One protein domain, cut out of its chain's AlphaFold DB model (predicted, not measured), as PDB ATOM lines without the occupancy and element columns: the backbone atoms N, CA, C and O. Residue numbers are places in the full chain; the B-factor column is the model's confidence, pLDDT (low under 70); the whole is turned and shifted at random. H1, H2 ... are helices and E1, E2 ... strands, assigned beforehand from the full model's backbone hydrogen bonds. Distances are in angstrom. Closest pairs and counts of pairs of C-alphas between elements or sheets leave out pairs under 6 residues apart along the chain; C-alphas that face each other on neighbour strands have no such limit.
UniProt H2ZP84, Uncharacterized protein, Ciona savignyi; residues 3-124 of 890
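AT A GLANCE: This is residues 3 to 124 of the 890 residues of an uncharacterized protein of Ciona savignyi (UniProt H2ZP84). The model is an elongated row of three small parts: a helical hairpin of H2 and H3 at one end, with the short helix H1 near H3, a strand hairpin of E1 and E2 in the middle, and a second strand hairpin of E3 and E4 at the other end. Two long stretches with no named element make much of the rest: residues 53 to 73 link the helical hairpin to E1, and residues 80 to 100 make a wide loop that links E1 to E2. The printed part has 122 residues, with three named helices followed by four named strands, H1 H2 H3 E1 E2 E3 E4, in two antiparallel sheets of two strands, E1 - E2 and E3 - E4. The class is mixed, helices and strands, with under half of the residues in named elements. The whole is only just loose, close to compact, with a radius of gyration of the C-alphas of 16.7 A and spans of 49 by 29 by 21 A.

HOW THE PARTS SIT: E1, residues 74 to 79, and E2, residues 101 to 105, form an antiparallel hairpin at 158 degrees, with N 76 and O 103 within hydrogen-bond range at 2.9 A and N 105 and O 74 at 2.8 A. H3, residues 36 to 52, comes closest to E1 at the C-alphas of Ala 51 and Cys 78, 6.5 A apart. Its closest C-alphas to E2 are those of Arg 48 and Asp 102, at 7.2 A. H2, residues 19 to 30, and H3 touch and form a helical hairpin, at a shallow tilt of 25 degrees, opposite ways; their closest C-alphas are those of Cys 25 and Ala 39, at 5.3 A. H1, residues 7 to 10, is close to H3 but not clearly touching it, the closest C-alphas being those of Phe 9 and Ser 47, at 7.8 A. E3, residues 110 to 113, and E4, residues 118 to 121, form an antiparallel hairpin at 133 degrees, with N 111 and O 120 within hydrogen-bond range at 2.8 A. E2 and E3 are only just apart, with their closest C-alphas at 8.4 A. Every O i to N i+4 pair is within hydrogen-bond range in H2, and 10 of 13 in H3, while H1 is too short for such a pair.

IN THESE COORDINATES: H1 begins at C-alpha 7, (14.835, 45.244, -26.662). H2 is 16.8 A long and H3 25.2 A, ending at C-alpha 52, (-0.705, 55.714, -21.804). E1 measures 9.8 A and E2 9.7 A. E4 measures 10.1 A and ends at C-alpha 121, (-10.104, 55.159, -50.166).

THE WHOLE: The two C-alphas farthest apart, those of Cys 30 and Asp 123, are 51.1 A apart. The printed part has no cut. The links from H3 to E1 and from E1 to E2 are long, 21 residues each. The mean pLDDT of the printed part is 84.4, and residues 83 and 88 to 99 are under 70.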
ATOM      1  N   LEU A   3      10.845  38.351 -22.369       90.44
ATOM      2  CA  LEU A   3      10.508  39.311 -23.420       90.44
ATOM      3  C   LEU A   3      10.255  40.731 -22.874       90.44
ATOM      4  O   LEU A   3      10.738  41.682 -23.475       90.44
ATOM      5  N   LEU A   4       9.621  40.874 -21.700       93.38
ATOM      6  CA  LEU A   4       9.411  42.176 -21.039       93.38
ATOM      7  C   LEU A   4      10.716  42.903 -20.689       93.38
ATOM      8  O   LEU A   4      10.701  44.110 -20.500       93.38
ATOM      9  N   LEU A   5      11.842  42.187 -20.607       94.19
ATOM     10  CA  LEU A   5      13.175  42.736 -20.334       94.19
ATOM     11  C   LEU A   5      14.030  42.859 -21.608       94.19
ATOM     12  O   LEU A   5      15.197  43.235 -21.531       94.19
ATOM     13  N   SER A   6      13.480  42.497 -22.768       92.94
ATOM     14  CA  SER A   6      14.184  42.530 -24.049       92.94
ATOM     15  C   SER A   6      14.121  43.907 -24.712       92.94
ATOM     16  O   SER A   6      13.416  44.811 -24.261       92.94
ATOM     17  N   GLU A   7      14.820  44.035 -25.838       90.75
ATOM     18  CA  GLU A   7      14.835  45.244 -26.662       90.75
ATOM     19  C   GLU A   7      13.433  45.719 -27.070       90.75
ATOM     20  O   GLU A   7      13.177  46.919 -27.079       90.75
ATOM     21  N   ALA A   8      12.498  44.789 -27.306       90.50
ATOM     22  CA  ALA A   8      11.130  45.094 -27.733       90.50
ATOM     23  C   ALA A   8      10.343  45.966 -26.732       90.50
ATOM     24  O   ALA A   8       9.416  46.671 -27.122       90.50
ATOM     25  N   PHE A   9      10.721  45.939 -25.448       94.81
ATOM     26  CA  PHE A   9      10.059  46.681 -24.369       94.81
ATOM     27  C   PHE A   9      10.963  47.724 -23.698       94.81
ATOM     28  O   PHE A   9      10.488  48.512 -22.878       94.81
ATOM     29  N   ARG A  10      12.252  47.775 -24.065       94.06
ATOM     30  CA  ARG A  10      13.277  48.612 -23.418       94.06
ATOM     31  C   ARG A  10      12.916  50.093 -23.389       94.06
ATOM     32  O   ARG A  10      13.183  50.776 -22.403       94.06
ATOM     33  N   ALA A  11      12.264  50.577 -24.445       93.06
ATOM     34  CA  ALA A  11      11.827  51.962 -24.546       93.06
ATOM     35  C   ALA A  11      10.864  52.374 -23.419       93.06
ATOM     36  O   ALA A  11      10.817  53.549 -23.091       93.06
ATOM     37  N   CYS A  12      10.144  51.447 -22.780       95.38
ATOM     38  CA  CYS A  12       9.189  51.763 -21.715       95.38
ATOM     39  C   CYS A  12       9.750  51.627 -20.291       95.38
ATOM     40  O   CYS A  12       9.183  52.172 -19.348       95.38
ATOM     41  N   HIS A  13      10.895  50.968 -20.103       95.88
ATOM     42  CA  HIS A  13      11.421  50.670 -18.760       95.88
ATOM     43  C   HIS A  13      11.688  51.914 -17.903       95.88
ATOM     44  O   HIS A  13      11.661  51.837 -16.679       95.88
ATOM     45  N   HIS A  14      11.944  53.060 -18.537       92.81
ATOM     46  CA  HIS A  14      12.177  54.331 -17.852       92.81
ATOM     47  C   HIS A  14      10.888  55.035 -17.388       92.81
ATOM     48  O   HIS A  14      10.974  55.951 -16.573       92.81
ATOM     49  N   VAL A  15       9.720  54.621 -17.896       93.25
ATOM     50  CA  VAL A  15       8.402  55.160 -17.516       93.25
ATOM     51  C   VAL A  15       7.568  54.172 -16.700       93.25
ATOM     52  O   VAL A  15       6.828  54.611 -15.824       93.25
ATOM     53  N   ILE A  16       7.700  52.860 -16.933       94.69
ATOM     54  CA  ILE A  16       7.008  51.799 -16.186       94.69
ATOM     55  C   ILE A  16       8.011  50.693 -15.819       94.69
ATOM     56  O   ILE A  16       8.627  50.095 -16.703       94.69
ATOM     57  N   ASP A  17       8.142  50.362 -14.531       94.31
ATOM     58  CA  ASP A  17       9.003  49.261 -14.067       94.31
ATOM     59  C   ASP A  17       8.429  47.891 -14.507       94.31
ATOM     60  O   ASP A  17       7.303  47.542 -14.135       94.31
ATOM     61  N   PRO A  18       9.169  47.073 -15.284       95.25
ATOM     62  CA  PRO A  18       8.683  45.776 -15.750       95.25
ATOM     63  C   PRO A  18       8.614  44.695 -14.657       95.25
ATOM     64  O   PRO A  18       8.059  43.626 -14.915       95.25
ATOM     65  N   LYS A  19       9.174  44.902 -13.455       93.62
ATOM     66  CA  LYS A  19       9.338  43.847 -12.435       93.62
ATOM     67  C   LYS A  19       8.025  43.167 -12.033       93.62
ATOM     68  O   LYS A  19       7.970  41.935 -12.002       93.62
ATOM     69  N   GLU A  20       6.976  43.939 -11.757       93.00
ATOM     70  CA  GLU A  20       5.665  43.398 -11.361       93.00
ATOM     71  C   GLU A  20       4.986  42.653 -12.517       93.00
ATOM     72  O   GLU A  20       4.443  41.564 -12.330       93.00
ATOM     73  N   TYR A  21       5.110  43.170 -13.739       95.38
ATOM     74  CA  TYR A  21       4.590  42.527 -14.946       95.38
ATOM     75  C   TYR A  21       5.339  41.229 -15.274       95.38
ATOM     76  O   TYR A  21       4.736  40.262 -15.732       95.38
ATOM     77  N   VAL A  22       6.643  41.147 -14.992       95.56
ATOM     78  CA  VAL A  22       7.411  39.900 -15.129       95.56
ATOM     79  C   VAL A  22       6.907  38.843 -14.147       95.56
ATOM     80  O   VAL A  22       6.716  37.697 -14.555       95.56
ATOM     81  N   GLN A  23       6.657  39.214 -12.888       93.50
ATOM     82  CA  GLN A  23       6.093  38.301 -11.888       93.50
ATOM     83  C   GLN A  23       4.678  37.858 -12.267       93.50
ATOM     84  O   GLN A  23       4.379  36.664 -12.215       93.50
ATOM     85  N   ARG A  24       3.832  38.792 -12.718       93.12
ATOM     86  CA  ARG A  24       2.477  38.492 -13.190       93.12
ATOM     87  C   ARG A  24       2.487  37.550 -14.392       93.12
ATOM     88  O   ARG A  24       1.786  36.549 -14.371       93.12
ATOM     89  N   CYS A  25       3.353  37.802 -15.370       94.38
ATOM     90  CA  CYS A  25       3.532  36.927 -16.526       94.38
ATOM     91  C   CYS A  25       3.926  35.503 -16.110       94.38
ATOM     92  O   CYS A  25       3.432  34.538 -16.687       94.38
ATOM     93  N   MET A  26       4.824  35.352 -15.127       92.94
ATOM     94  CA  MET A  26       5.216  34.025 -14.642       92.94
ATOM     95  C   MET A  26       4.024  33.295 -14.023       92.94
ATOM     96  O   MET A  26       3.839  32.116 -14.302       92.94
ATOM     97  N   MET A  27       3.197  33.997 -13.244       89.81
ATOM     98  CA  MET A  27       1.969  33.429 -12.684       89.81
ATOM     99  C   MET A  27       0.974  33.035 -13.780       89.81
ATOM    100  O   MET A  27       0.532  31.894 -13.786       89.81
ATOM    101  N   ASP A  28       0.680  33.928 -14.732       89.44
ATOM    102  CA  ASP A  28      -0.289  33.660 -15.805       89.44
ATOM    103  C   ASP A  28       0.119  32.443 -16.656       89.44
ATOM    104  O   ASP A  28      -0.722  31.611 -16.982       89.44
ATOM    105  N   VAL A  29       1.411  32.290 -16.973       91.50
ATOM    106  CA  VAL A  29       1.918  31.131 -17.731       91.50
ATOM    107  C   VAL A  29       1.887  29.852 -16.890       91.50
ATOM    108  O   VAL A  29       1.460  28.808 -17.376       91.50
ATOM    109  N   CYS A  30       2.315  29.906 -15.625       90.62
ATOM    110  CA  CYS A  30       2.314  28.732 -14.745       90.62
ATOM    111  C   CYS A  30       0.900  28.251 -14.391       90.62
ATOM    112  O   CYS A  30       0.705  27.055 -14.201       90.62
ATOM    113  N   SER A  31      -0.079  29.155 -14.316       89.19
ATOM    114  CA  SER A  31      -1.495  28.823 -14.112       89.19
ATOM    115  C   SER A  31      -2.199  28.333 -15.381       89.19
ATOM    116  O   SER A  31      -3.347  27.906 -15.301       89.19
ATOM    117  N   CYS A  32      -1.528  28.389 -16.531       86.94
ATOM    118  CA  CYS A  32      -2.043  28.029 -17.849       86.94
ATOM    119  C   CYS A  32      -1.231  26.866 -18.458       86.94
ATOM    120  O   CYS A  32      -0.906  26.866 -19.640       86.94
ATOM    121  N   ASP A  33      -0.818  25.904 -17.623       86.69
ATOM    122  CA  ASP A  33      -0.055  24.703 -18.006       86.69
ATOM    123  C   ASP A  33       1.220  24.970 -18.835       86.69
ATOM    124  O   ASP A  33       1.712  24.110 -19.565       86.69
ATOM    125  N   GLY A  34       1.800  26.167 -18.705       80.38
ATOM    126  CA  GLY A  34       2.988  26.566 -19.454       80.38
ATOM    127  C   GLY A  34       2.714  27.076 -20.871       80.38
ATOM    128  O   GLY A  34       3.682  27.346 -21.588       80.38
ATOM    129  N   ASP A  35       1.452  27.257 -21.278       83.25
ATOM    130  CA  ASP A  35       1.126  27.864 -22.568       83.25
ATOM    131  C   ASP A  35       1.606  29.322 -22.606       83.25
ATOM    132  O   ASP A  35       1.167  30.208 -21.866       83.25
ATOM    133  N   THR A  36       2.549  29.579 -23.507       80.00
ATOM    134  CA  THR A  36       3.147  30.898 -23.698       80.00
ATOM    135  C   THR A  36       2.161  31.946 -24.222       80.00
ATOM    136  O   THR A  36       2.410  33.134 -24.015       80.00
ATOM    137  N   GLN A  37       1.028  31.544 -24.813       83.19
ATOM    138  CA  GLN A  37      -0.050  32.457 -25.222       83.19
ATOM    139  C   GLN A  37      -0.667  33.190 -24.023       83.19
ATOM    140  O   GLN A  37      -1.017  34.367 -24.117       83.19
ATOM    141  N   CYS A  38      -0.707  32.554 -22.848       86.00
ATOM    142  CA  CYS A  38      -1.209  33.178 -21.624       86.00
ATOM    143  C   CYS A  38      -0.336  34.359 -21.145       86.00
ATOM    144  O   CYS A  38      -0.813  35.235 -20.424       86.00
ATOM    145  N   ALA A  39       0.912  34.474 -21.620       90.25
ATOM    146  CA  ALA A  39       1.743  35.653 -21.370       90.25
ATOM    147  C   ALA A  39       1.278  36.908 -22.139       90.25
ATOM    148  O   ALA A  39       1.594  38.029 -21.729       90.25
ATOM    149  N   CYS A  40       0.539  36.742 -23.244       90.81
ATOM    150  CA  CYS A  40       0.179  37.829 -24.154       90.81
ATOM    151  C   CYS A  40      -0.713  38.886 -23.494       90.81
ATOM    152  O   CYS A  40      -0.557  40.072 -23.786       90.81
ATOM    153  N   ALA A  41      -1.605  38.494 -22.578       87.75
ATOM    154  CA  ALA A  41      -2.440  39.436 -21.834       87.75
ATOM    155  C   ALA A  41      -1.587  40.380 -20.974       87.75
ATOM    156  O   ALA A  41      -1.754  41.598 -21.032       87.75
ATOM    157  N   THR A  42      -0.601  39.836 -20.254       93.00
ATOM    158  CA  THR A  42       0.326  40.638 -19.446       93.00
ATOM    159  C   THR A  42       1.234  41.522 -20.308       93.00
ATOM    160  O   THR A  42       1.465  42.680 -19.957       93.00
ATOM    161  N   PHE A  43       1.706  41.037 -21.462       93.62
ATOM    162  CA  PHE A  43       2.473  41.863 -22.408       93.62
ATOM    163  C   PHE A  43       1.645  43.024 -22.971       93.62
ATOM    164  O   PHE A  43       2.133  44.150 -23.003       93.62
ATOM    165  N   THR A  44       0.381  42.767 -23.321       90.56
ATOM    166  CA  THR A  44      -0.578  43.782 -23.794       90.56
ATOM    167  C   THR A  44      -0.885  44.809 -22.704       90.56
ATOM    168  O   THR A  44      -0.947  46.007 -22.960       90.56
ATOM    169  N   HIS A  45      -1.045  44.370 -21.455       90.31
ATOM    170  CA  HIS A  45      -1.256  45.283 -20.332       90.31
ATOM    171  C   HIS A  45      -0.053  46.194 -20.090       90.31
ATOM    172  O   HIS A  45      -0.232  47.380 -19.808       90.31
ATOM    173  N   TYR A  46       1.163  45.655 -20.206       93.19
ATOM    174  CA  TYR A  46       2.374  46.455 -20.097       93.19
ATOM    175  C   TYR A  46       2.485  47.445 -21.264       93.19
ATOM    176  O   TYR A  46       2.653  48.634 -21.017       93.19
ATOM    177  N   SER A  47       2.298  47.003 -22.517       91.44
ATOM    178  CA  SER A  47       2.349  47.896 -23.686       91.44
ATOM    179  C   SER A  47       1.288  48.996 -23.640       91.44
ATOM    180  O   SER A  47       1.596  50.142 -23.958       91.44
ATOM    181  N   ARG A  48       0.080  48.700 -23.146       87.88
ATOM    182  CA  ARG A  48      -0.974  49.699 -22.923       87.88
ATOM    183  C   ARG A  48      -0.591  50.722 -21.852       87.88
ATOM    184  O   ARG A  48      -0.812  51.915 -22.046       87.88
ATOM    185  N   ALA A  49       0.012  50.284 -20.744       88.31
ATOM    186  CA  ALA A  49       0.522  51.194 -19.714       88.31
ATOM    187  C   ALA A  49       1.637  52.105 -20.260       88.31
ATOM    188  O   ALA A  49       1.672  53.295 -19.957       88.31
ATOM    189  N   CYS A  50       2.504  51.572 -21.125       89.75
ATOM    190  CA  CYS A  50       3.526  52.344 -21.831       89.75
ATOM    191  C   CYS A  50       2.917  53.382 -22.782       89.75
ATOM    192  O   CYS A  50       3.307  54.550 -22.743       89.75
ATOM    193  N   ALA A  51       1.939  52.975 -23.596       85.25
ATOM    194  CA  ALA A  51       1.259  53.848 -24.546       85.25
ATOM    195  C   ALA A  51       0.513  54.987 -23.832       85.25
ATOM    196  O   ALA A  51       0.576  56.130 -24.276       85.25
ATOM    197  N   TYR A  52      -0.091  54.704 -22.672       81.69
ATOM    198  CA  TYR A  52      -0.705  55.714 -21.804       81.69
ATOM    199  C   TYR A  52       0.297  56.783 -21.326       81.69
ATOM    200  O   TYR A  52      -0.058  57.950 -21.187       81.69
ATOM    201  N   MET A  53       1.567  56.406 -21.139       84.56
ATOM    202  CA  MET A  53       2.670  57.320 -20.807       84.56
ATOM    203  C   MET A  53       3.335  57.953 -22.045       84.56
ATOM    204  O   MET A  53       4.358  58.625 -21.917       84.56
ATOM    205  N   GLY A  54       2.781  57.747 -23.245       82.38
ATOM    206  CA  GLY A  54       3.294  58.288 -24.507       82.38
ATOM    207  C   GLY A  54       4.384  57.447 -25.183       82.38
ATOM    208  O   GLY A  54       4.977  57.901 -26.160       82.38
ATOM    209  N   VAL A  55       4.657  56.228 -24.700       89.12
ATOM    210  CA  VAL A  55       5.650  55.310 -25.282       89.12
ATOM    211  C   VAL A  55       4.945  54.170 -26.019       89.12
ATOM    212  O   VAL A  55       4.520  53.188 -25.413       89.12
ATOM    213  N   VAL A  56       4.850  54.279 -27.345       88.19
ATOM    214  CA  VAL A  56       4.256  53.241 -28.203       88.19
ATOM    215  C   VAL A  56       5.308  52.189 -28.553       88.19
ATOM    216  O   VAL A  56       6.356  52.510 -29.110       88.19
ATOM    217  N   LEU A  57       5.033  50.928 -28.221       89.81
ATOM    218  CA  LEU A  57       5.945  49.804 -28.447       89.81
ATOM    219  C   LEU A  57       5.572  49.019 -29.710       89.81
ATOM    220  O   LEU A  57       4.413  48.982 -30.106       89.81
ATOM    221  N   SER A  58       6.547  48.339 -30.313       88.38
ATOM    222  CA  SER A  58       6.331  47.389 -31.410       88.38
ATOM    223  C   SER A  58       6.954  46.050 -31.026       88.38
ATOM    224  O   SER A  58       8.171  45.882 -31.073       88.38
ATOM    225  N   TRP A  59       6.118  45.126 -30.548       90.00
ATOM    226  CA  TRP A  59       6.580  43.882 -29.920       90.00
ATOM    227  C   TRP A  59       5.901  42.614 -30.461       90.00
ATOM    228  O   TRP A  59       6.465  41.526 -30.327       90.00
ATOM    229  N   ARG A  60       4.720  42.738 -31.082       90.25
ATOM    230  CA  ARG A  60       3.991  41.616 -31.696       90.25
ATOM    231  C   ARG A  60       4.592  41.228 -33.041       90.25
ATOM    232  O   ARG A  60       5.002  42.086 -33.817       90.25
ATOM    233  N   ASN A  61       4.594  39.933 -33.334       86.44
ATOM    234  CA  ASN A  61       4.982  39.369 -34.628       86.44
ATOM    235  C   ASN A  61       4.245  38.034 -34.865       86.44
ATOM    236  O   ASN A  61       3.455  37.616 -34.020       86.44
ATOM    237  N   SER A  62       4.484  37.371 -36.005       83.06
ATOM    238  CA  SER A  62       3.810  36.109 -36.368       83.06
ATOM    239  C   SER A  62       3.975  35.005 -35.323       83.06
ATOM    240  O   SER A  62       3.060  34.213 -35.122       83.06
ATOM    241  N   ASP A  63       5.111  34.988 -34.627       82.38
ATOM    242  CA  ASP A  63       5.494  33.911 -33.714       82.38
ATOM    243  C   ASP A  63       5.225  34.282 -32.245       82.38
ATOM    244  O   ASP A  63       5.322  33.447 -31.350       82.38
ATOM    245  N   THR A  64       4.901  35.552 -31.974       84.69
ATOM    246  CA  THR A  64       4.718  36.106 -30.627       84.69
ATOM    247  C   THR A  64       3.478  36.992 -30.579       84.69
ATOM    248  O   THR A  64       3.521  38.161 -30.972       84.69
ATOM    249  N   CYS A  65       2.381  36.447 -30.041       86.81
ATOM    250  CA  CYS A  65       1.131  37.170 -29.777       86.81
ATOM    251  C   CYS A  65       0.584  37.951 -30.993       86.81
ATOM    252  O   CYS A  65       0.082  39.070 -30.832       86.81
ATOM    253  N   GLY A  66       0.732  37.385 -32.197       86.88
ATOM    254  CA  GLY A  66       0.273  37.983 -33.450       86.88
ATOM    255  C   GLY A  66      -1.238  38.212 -33.467       86.88
ATOM    256  O   GLY A  66      -2.005  37.412 -32.936       86.88
ATOM    257  N   VAL A  67      -1.659  39.320 -34.079       87.69
ATOM    258  CA  VAL A  67      -3.070  39.694 -34.243       87.69
ATOM    259  C   VAL A  67      -3.376  39.760 -35.733       87.69
ATOM    260  O   VAL A  67      -2.654  40.417 -36.482       87.69
ATOM    261  N   VAL A  68      -4.439  39.078 -36.157       89.25
ATOM    262  CA  VAL A  68      -4.953  39.139 -37.530       89.25
ATOM    263  C   VAL A  68      -6.121  40.114 -37.555       89.25
ATOM    264  O   VAL A  68      -7.030  40.017 -36.733       89.25
ATOM    265  N   CYS A  69      -6.068  41.070 -38.476       89.69
ATOM    266  CA  CYS A  69      -7.109  42.064 -38.677       89.69
ATOM    267  C   CYS A  69      -7.758  41.846 -40.048       89.69
ATOM    268  O   CYS A  69      -7.069  41.861 -41.067       89.69
ATOM    269  N   ASP A  70      -9.078  41.671 -40.068       92.19
ATOM    270  CA  ASP A  70      -9.845  41.480 -41.301       92.19
ATOM    271  C   ASP A  70     -10.252  42.818 -41.942       92.19
ATOM    272  O   ASP A  70     -10.199  43.885 -41.320       92.19
ATOM    273  N   GLY A  71     -10.678  42.770 -43.208       88.44
ATOM    274  CA  GLY A  71     -11.220  43.939 -43.913       88.44
ATOM    275  C   GLY A  71     -10.180  45.012 -44.252       88.44
ATOM    276  O   GLY A  71     -10.511  46.191 -44.312       88.44
ATOM    277  N   GLY A  72      -8.911  44.629 -44.439       89.88
ATOM    278  CA  GLY A  72      -7.829  45.562 -44.792       89.88
ATOM    279  C   GLY A  72      -7.334  46.438 -43.633       89.88
ATOM    280  O   GLY A  72      -6.549  47.360 -43.854       89.88
ATOM    281  N   LYS A  73      -7.777  46.158 -42.402       91.75
ATOM    282  CA  LYS A  73      -7.301  46.819 -41.182       91.75
ATOM    283  C   LYS A  73      -5.893  46.342 -40.811       91.75
ATOM    284  O   LYS A  73      -5.499  45.218 -41.111       91.75
ATOM    285  N   ILE A  74      -5.161  47.183 -40.090       90.69
ATOM    286  CA  ILE A  74      -3.843  46.891 -39.522       90.69
ATOM    287  C   ILE A  74      -3.881  47.036 -38.001       90.69
ATOM    288  O   ILE A  74      -4.521  47.941 -37.465       90.69
ATOM    289  N   TYR A  75      -3.200  46.143 -37.283       89.06
ATOM    290  CA  TYR A  75      -3.111  46.253 -35.830       89.06
ATOM    291  C   TYR A  75      -2.182  47.410 -35.432       89.06
ATOM    292  O   TYR A  75      -1.082  47.540 -35.970       89.06
ATOM    293  N   SER A  76      -2.606  48.221 -34.465       86.81
ATOM    294  CA  SER A  76      -1.790  49.259 -33.829       86.81
ATOM    295  C   SER A  76      -1.883  49.136 -32.311       86.81
ATOM    296  O   SER A  76      -2.968  48.933 -31.775       86.81
ATOM    297  N   GLU A  77      -0.757  49.311 -31.617       85.38
ATOM    298  CA  GLU A  77      -0.688  49.405 -30.146       85.38
ATOM    299  C   GLU A  77      -1.194  50.764 -29.627       85.38
ATOM    300  O   GLU A  77      -1.407  50.945 -28.432       85.38
ATOM    301  N   CYS A  78      -1.361  51.736 -30.523       81.25
ATOM    302  CA  CYS A  78      -1.803  53.086 -30.204       81.25
ATOM    303  C   CYS A  78      -2.494  53.668 -31.443       81.25
ATOM    304  O   CYS A  78      -1.891  54.390 -32.238       81.25
ATOM    305  N   GLY A  79      -3.746  53.265 -31.670       77.38
ATOM    306  CA  GLY A  79      -4.608  53.832 -32.705       77.38
ATOM    307  C   GLY A  79      -5.646  54.792 -32.129       77.38
ATOM    308  O   GLY A  79      -5.795  54.925 -30.913       77.38
ATOM    309  N   SER A  80      -6.359  55.483 -33.017       73.94
ATOM    310  CA  SER A  80      -7.435  56.395 -32.622       73.94
ATOM    311  C   SER A  80      -8.582  55.617 -31.976       73.94
ATOM    312  O   SER A  80      -9.029  54.610 -32.522       73.94
ATOM    313  N   ALA A  81      -9.108  56.108 -30.852       71.75
ATOM    314  CA  ALA A  81     -10.340  55.577 -30.263       71.75
ATOM    315  C   ALA A  81     -11.596  55.911 -31.091       71.75
ATOM    316  O   ALA A  81     -12.652  55.329 -30.859       71.75
ATOM    317  N   CYS A  82     -11.481  56.819 -32.066       70.44
ATOM    318  CA  CYS A  82     -12.552  57.163 -32.994       70.44
ATOM    319  C   CYS A  82     -12.116  56.825 -34.428       70.44
ATOM    320  O   CYS A  82     -11.230  57.504 -34.967       70.44
ATOM    321  N   PRO A  83     -12.679  55.776 -35.047       69.44
ATOM    322  CA  PRO A  83     -12.369  55.440 -36.428       69.44
ATOM    323  C   PRO A  83     -12.964  56.486 -37.375       69.44
ATOM    324  O   PRO A  83     -14.112  56.889 -37.226       69.44
ATOM    325  N   VAL A  84     -12.188  56.906 -38.373       75.38
ATOM    326  CA  VAL A  84     -12.698  57.727 -39.479       75.38
ATOM    327  C   VAL A  84     -13.542  56.831 -40.371       75.38
ATOM    328  O   VAL A  84     -13.019  55.829 -40.858       75.38
ATOM    329  N   THR A  85     -14.813  57.163 -40.583       81.75
ATOM    330  CA  THR A  85     -15.731  56.342 -41.387       81.75
ATOM    331  C   THR A  85     -16.131  57.037 -42.685       81.75
ATOM    332  O   THR A  85     -15.973  58.247 -42.808       81.75
ATOM    333  N   CYS A  86     -16.666  56.299 -43.660       82.19
ATOM    334  CA  CYS A  86     -17.230  56.908 -44.874       82.19
ATOM    335  C   CYS A  86     -18.416  57.847 -44.593       82.19
ATOM    336  O   CYS A  86     -18.591  58.839 -45.294       82.19
ATOM    337  N   GLU A  87     -19.198  57.573 -43.546       74.69
ATOM    338  CA  GLU A  87     -20.313  58.422 -43.096       74.69
ATOM    339  C   GLU A  87     -19.827  59.690 -42.373       74.69
ATOM    340  O   GLU A  87     -20.464  60.740 -42.433       74.69
ATOM    341  N   ASN A  88     -18.676  59.605 -41.697       69.75
ATOM    342  CA  ASN A  88     -18.062  60.722 -40.989       69.75
ATOM    343  C   ASN A  88     -16.550  60.795 -41.280       69.75
ATOM    344  O   ASN A  88     -15.717  60.525 -40.402       69.75
ATOM    345  N   PRO A  89     -16.164  61.174 -42.513       62.19
ATOM    346  CA  PRO A  89     -14.763  61.170 -42.935       62.19
ATOM    347  C   PRO A  89     -13.941  62.269 -42.248       62.19
ATOM    348  O   PRO A  89     -12.710  62.262 -42.295       62.19
ATOM    349  N   ASP A  90     -14.618  63.194 -41.564       57.31
ATOM    350  CA  ASP A  90     -14.029  64.349 -40.898       57.31
ATOM    351  C   ASP A  90     -14.076  64.231 -39.355       57.31
ATOM    352  O   ASP A  90     -13.667  65.156 -38.650       57.31
ATOM    353  N   MET A  91     -14.451  63.053 -38.816       57.66
ATOM    354  CA  MET A  91     -14.430  62.705 -37.374       57.66
ATOM    355  C   MET A  91     -13.046  62.894 -36.718       57.66
ATOM    356  O   MET A  91     -12.920  62.977 -35.494       57.66
ATOM    357  N   THR A  92     -11.996  63.018 -37.536       49.03
ATOM    358  CA  THR A  92     -10.636  63.394 -37.116       49.03
ATOM    359  C   THR A  92     -10.574  64.717 -36.343       49.03
ATOM    360  O   THR A  92      -9.655  64.893 -35.546       49.03
ATOM    361  N   GLN A  93     -11.537  65.628 -36.533       49.22
ATOM    362  CA  GLN A  93     -11.604  66.922 -35.841       49.22
ATOM    363  C   GLN A  93     -12.411  66.919 -34.532       49.22
ATOM    364  O   GLN A  93     -12.556  67.980 -33.946       49.22
ATOM    365  N   GLU A  94     -12.958  65.797 -34.052       51.12
ATOM    366  CA  GLU A  94     -13.772  65.797 -32.813       51.12
ATOM    367  C   GLU A  94     -13.426  64.686 -31.816       51.12
ATOM    368  O   GLU A  94     -13.918  64.678 -30.683       51.12
ATOM    369  N   CYS A  95     -12.523  63.776 -32.177       56.41
ATOM    370  CA  CYS A  95     -12.072  62.733 -31.268       56.41
ATOM    371  C   CYS A  95     -11.144  63.297 -30.182       56.41
ATOM    372  O   CYS A  95      -9.934  63.404 -30.368       56.41
ATOM    373  N   SER A  96     -11.702  63.653 -29.018       46.84
ATOM    374  CA  SER A  96     -10.945  64.203 -27.868       46.84
ATOM    375  C   SER A  96     -10.300  63.118 -27.015       46.84
ATOM    376  O   SER A  96     -10.054  63.307 -25.825       46.84
ATOM    377  N   SER A  97     -10.033  61.958 -27.598       49.47
ATOM    378  CA  SER A  97      -9.304  60.919 -26.909       49.47
ATOM    379  C   SER A  97      -7.821  61.066 -27.228       49.47
ATOM    380  O   SER A  97      -7.314  60.451 -28.159       49.47
ATOM    381  N   ASN A  98      -7.092  61.825 -26.401       52.88
ATOM    382  CA  ASN A  98      -5.635  61.636 -26.282       52.88
ATOM    383  C   ASN A  98      -5.297  60.215 -25.783       52.88
ATOM    384  O   ASN A  98      -4.133  59.826 -25.746       52.88
ATOM    385  N   VAL A  99      -6.313  59.447 -25.373       60.66
ATOM    386  CA  VAL A  99      -6.212  58.021 -25.096       60.66
ATOM    387  C   VAL A  99      -6.187  57.300 -26.437       60.66
ATOM    388  O   VAL A  99      -7.208  57.169 -27.116       60.66
ATOM    389  N   CYS A 100      -5.003  56.852 -26.836       72.25
ATOM    390  CA  CYS A 100      -4.918  55.876 -27.901       72.25
ATOM    391  C   CYS A 100      -5.308  54.498 -27.372       72.25
ATOM    392  O   CYS A 100      -5.062  54.160 -26.212       72.25
ATOM    393  N   VAL A 101      -5.949  53.721 -28.235       80.81
ATOM    394  CA  VAL A 101      -6.401  52.366 -27.926       80.81
ATOM    395  C   VAL A 101      -5.714  51.390 -28.861       80.81
ATOM    396  O   VAL A 101      -5.568  51.639 -30.064       80.81
ATOM    397  N   ASP A 102      -5.263  50.278 -28.302       84.44
ATOM    398  CA  ASP A 102      -4.720  49.182 -29.080       84.44
ATOM    399  C   ASP A 102      -5.854  48.435 -29.801       84.44
ATOM    400  O   ASP A 102      -6.939  48.253 -29.253       84.44
ATOM    401  N   GLY A 103      -5.641  48.036 -31.056       88.62
ATOM    402  CA  GLY A 103      -6.682  47.377 -31.848       88.62
ATOM    403  C   GLY A 103      -6.416  47.354 -33.350       88.62
ATOM    404  O   GLY A 103      -5.347  47.745 -33.810       88.62
ATOM    405  N   CYS A 104      -7.397  46.878 -34.118       89.62
ATOM    406  CA  CYS A 104      -7.369  46.875 -35.581       89.62
ATOM    407  C   CYS A 104      -7.928  48.192 -36.132       89.62
ATOM    408  O   CYS A 104      -9.103  48.498 -35.932       89.62
ATOM    409  N   HIS A 105      -7.103  48.936 -36.866       87.44
ATOM    410  CA  HIS A 105      -7.404  50.276 -37.377       87.44
ATOM    411  C   HIS A 105      -7.219  50.342 -38.892       87.44
ATOM    412  O   HIS A 105      -6.444  49.572 -39.458       87.44
ATOM    413  N   CYS A 106      -7.895  51.272 -39.567       88.06
ATOM    414  CA  CYS A 106      -7.636  51.488 -40.988       88.06
ATOM    415  C   CYS A 106      -6.264  52.146 -41.216       88.06
ATOM    416  O   CYS A 106      -5.871  53.030 -40.447       88.06
ATOM    417  N   PRO A 107      -5.512  51.719 -42.248       88.12
ATOM    418  CA  PRO A 107      -4.226  52.317 -42.575       88.12
ATOM    419  C   PRO A 107      -4.367  53.797 -42.962       88.12
ATOM    420  O   PRO A 107      -5.400  54.241 -43.466       88.12
ATOM    421  N   ILE A 108      -3.297  54.564 -42.741       81.81
ATOM    422  CA  ILE A 108      -3.248  56.002 -43.045       81.81
ATOM    423  C   ILE A 108      -3.634  56.240 -44.515       81.81
ATOM    424  O   ILE A 108      -3.089  55.601 -45.411       81.81
ATOM    425  N   GLY A 109      -4.558  57.176 -44.755       78.81
ATOM    426  CA  GLY A 109      -5.078  57.498 -46.091       78.81
ATOM    427  C   GLY A 109      -6.312  56.691 -46.512       78.81
ATOM    428  O   GLY A 109      -6.881  56.975 -47.564       78.81
ATOM    429  N   THR A 110      -6.756  55.734 -45.693       87.44
ATOM    430  CA  THR A 110      -8.019  55.001 -45.883       87.44
ATOM    431  C   THR A 110      -9.015  55.326 -44.776       87.44
ATOM    432  O   THR A 110      -8.635  55.769 -43.690       87.44
ATOM    433  N   VAL A 111     -10.295  55.111 -45.060       87.00
ATOM    434  CA  VAL A 111     -11.409  55.314 -44.132       87.00
ATOM    435  C   VAL A 111     -12.207  54.025 -43.993       87.00
ATOM    436  O   VAL A 111     -12.202  53.175 -44.884       87.00
ATOM    437  N   TYR A 112     -12.857  53.860 -42.846       87.19
ATOM    438  CA  TYR A 112     -13.631  52.671 -42.540       87.19
ATOM    439  C   TYR A 112     -15.020  52.736 -43.176       87.19
ATOM    440  O   TYR A 112     -15.831  53.601 -42.844       87.19
ATOM    441  N   ASP A 113     -15.310  51.800 -44.066       87.81
ATOM    442  CA  ASP A 113     -16.651  51.582 -44.580       87.81
ATOM    443  C   ASP A 113     -17.413  50.655 -43.623       87.81
ATOM    444  O   ASP A 113     -17.125  49.462 -43.502       87.81
ATOM    445  N   THR A 114     -18.387  51.231 -42.922       81.25
ATOM    446  CA  THR A 114     -19.293  50.552 -41.987       81.25
ATOM    447  C   THR A 114     -20.232  49.570 -42.683       81.25
ATOM    448  O   THR A 114     -20.688  48.623 -42.045       81.25
ATOM    449  N   THR A 115     -20.496  49.749 -43.980       81.19
ATOM    450  CA  THR A 115     -21.420  48.902 -44.743       81.19
ATOM    451  C   THR A 115     -20.766  47.585 -45.155       81.19
ATOM    452  O   THR A 115     -21.355  46.517 -44.995       81.19
ATOM    453  N   THR A 116     -19.513  47.636 -45.615       84.06
ATOM    454  CA  THR A 116     -18.744  46.448 -46.024       84.06
ATOM    455  C   THR A 116     -17.817  45.915 -44.930       84.06
ATOM    456  O   THR A 116     -17.247  44.835 -45.082       84.06
ATOM    457  N   ASN A 117     -17.660  46.642 -43.818       86.00
ATOM    458  CA  ASN A 117     -16.671  46.389 -42.764       86.00
ATOM    459  C   ASN A 117     -15.212  46.368 -43.267       86.00
ATOM    460  O   ASN A 117     -14.357  45.693 -42.674       86.00
ATOM    461  N   THR A 118     -14.896  47.137 -44.315       91.31
ATOM    462  CA  THR A 118     -13.554  47.202 -44.921       91.31
ATOM    463  C   THR A 118     -12.953  48.611 -44.925       91.31
ATOM    464  O   THR A 118     -13.649  49.599 -44.716       91.31
ATOM    465  N   CYS A 119     -11.636  48.720 -45.114       91.12
ATOM    466  CA  CYS A 119     -10.956  50.002 -45.306       91.12
ATOM    467  C   CYS A 119     -10.892  50.355 -46.797       91.12
ATOM    468  O   CYS A 119     -10.292  49.623 -47.585       91.12
ATOM    469  N   VAL A 120     -11.465  51.499 -47.167       91.81
ATOM    470  CA  VAL A 120     -11.531  51.995 -48.550       91.81
ATOM    471  C   VAL A 120     -10.863  53.366 -48.674       91.81
ATOM    472  O   VAL A 120     -10.623  54.062 -47.685       91.81
ATOM    473  N   THR A 121     -10.521  53.776 -49.893       89.50
ATOM    474  CA  THR A 121     -10.104  55.159 -50.166       89.50
ATOM    475  C   THR A 121     -11.313  56.093 -50.100       89.50
ATOM    476  O   THR A 121     -12.419  55.680 -50.439       89.50
ATOM    477  N   ARG A 122     -11.105  57.364 -49.718       83.69
ATOM    478  CA  ARG A 122     -12.189  58.362 -49.582       83.69
ATOM    479  C   ARG A 122     -13.067  58.444 -50.837       83.69
ATOM    480  O   ARG A 122     -14.279  58.464 -50.703       83.69
ATOM    481  N   ASP A 123     -12.472  58.404 -52.031       85.06
ATOM    482  CA  ASP A 123     -13.197  58.477 -53.313       85.06
ATOM    483  C   ASP A 123     -14.166  57.308 -53.546       85.06
ATOM    484  O   ASP A 123     -15.201  57.483 -54.190       85.06
ATOM    485  N   ASN A 124     -13.852  56.137 -52.983       88.94
ATOM    486  CA  ASN A 124     -14.637  54.911 -53.110       88.94
ATOM    487  C   ASN A 124     -15.646  54.736 -51.969       88.94
ATOM    488  O   ASN A 124     -16.235  53.665 -51.847       88.94
TER     489      ASN A 124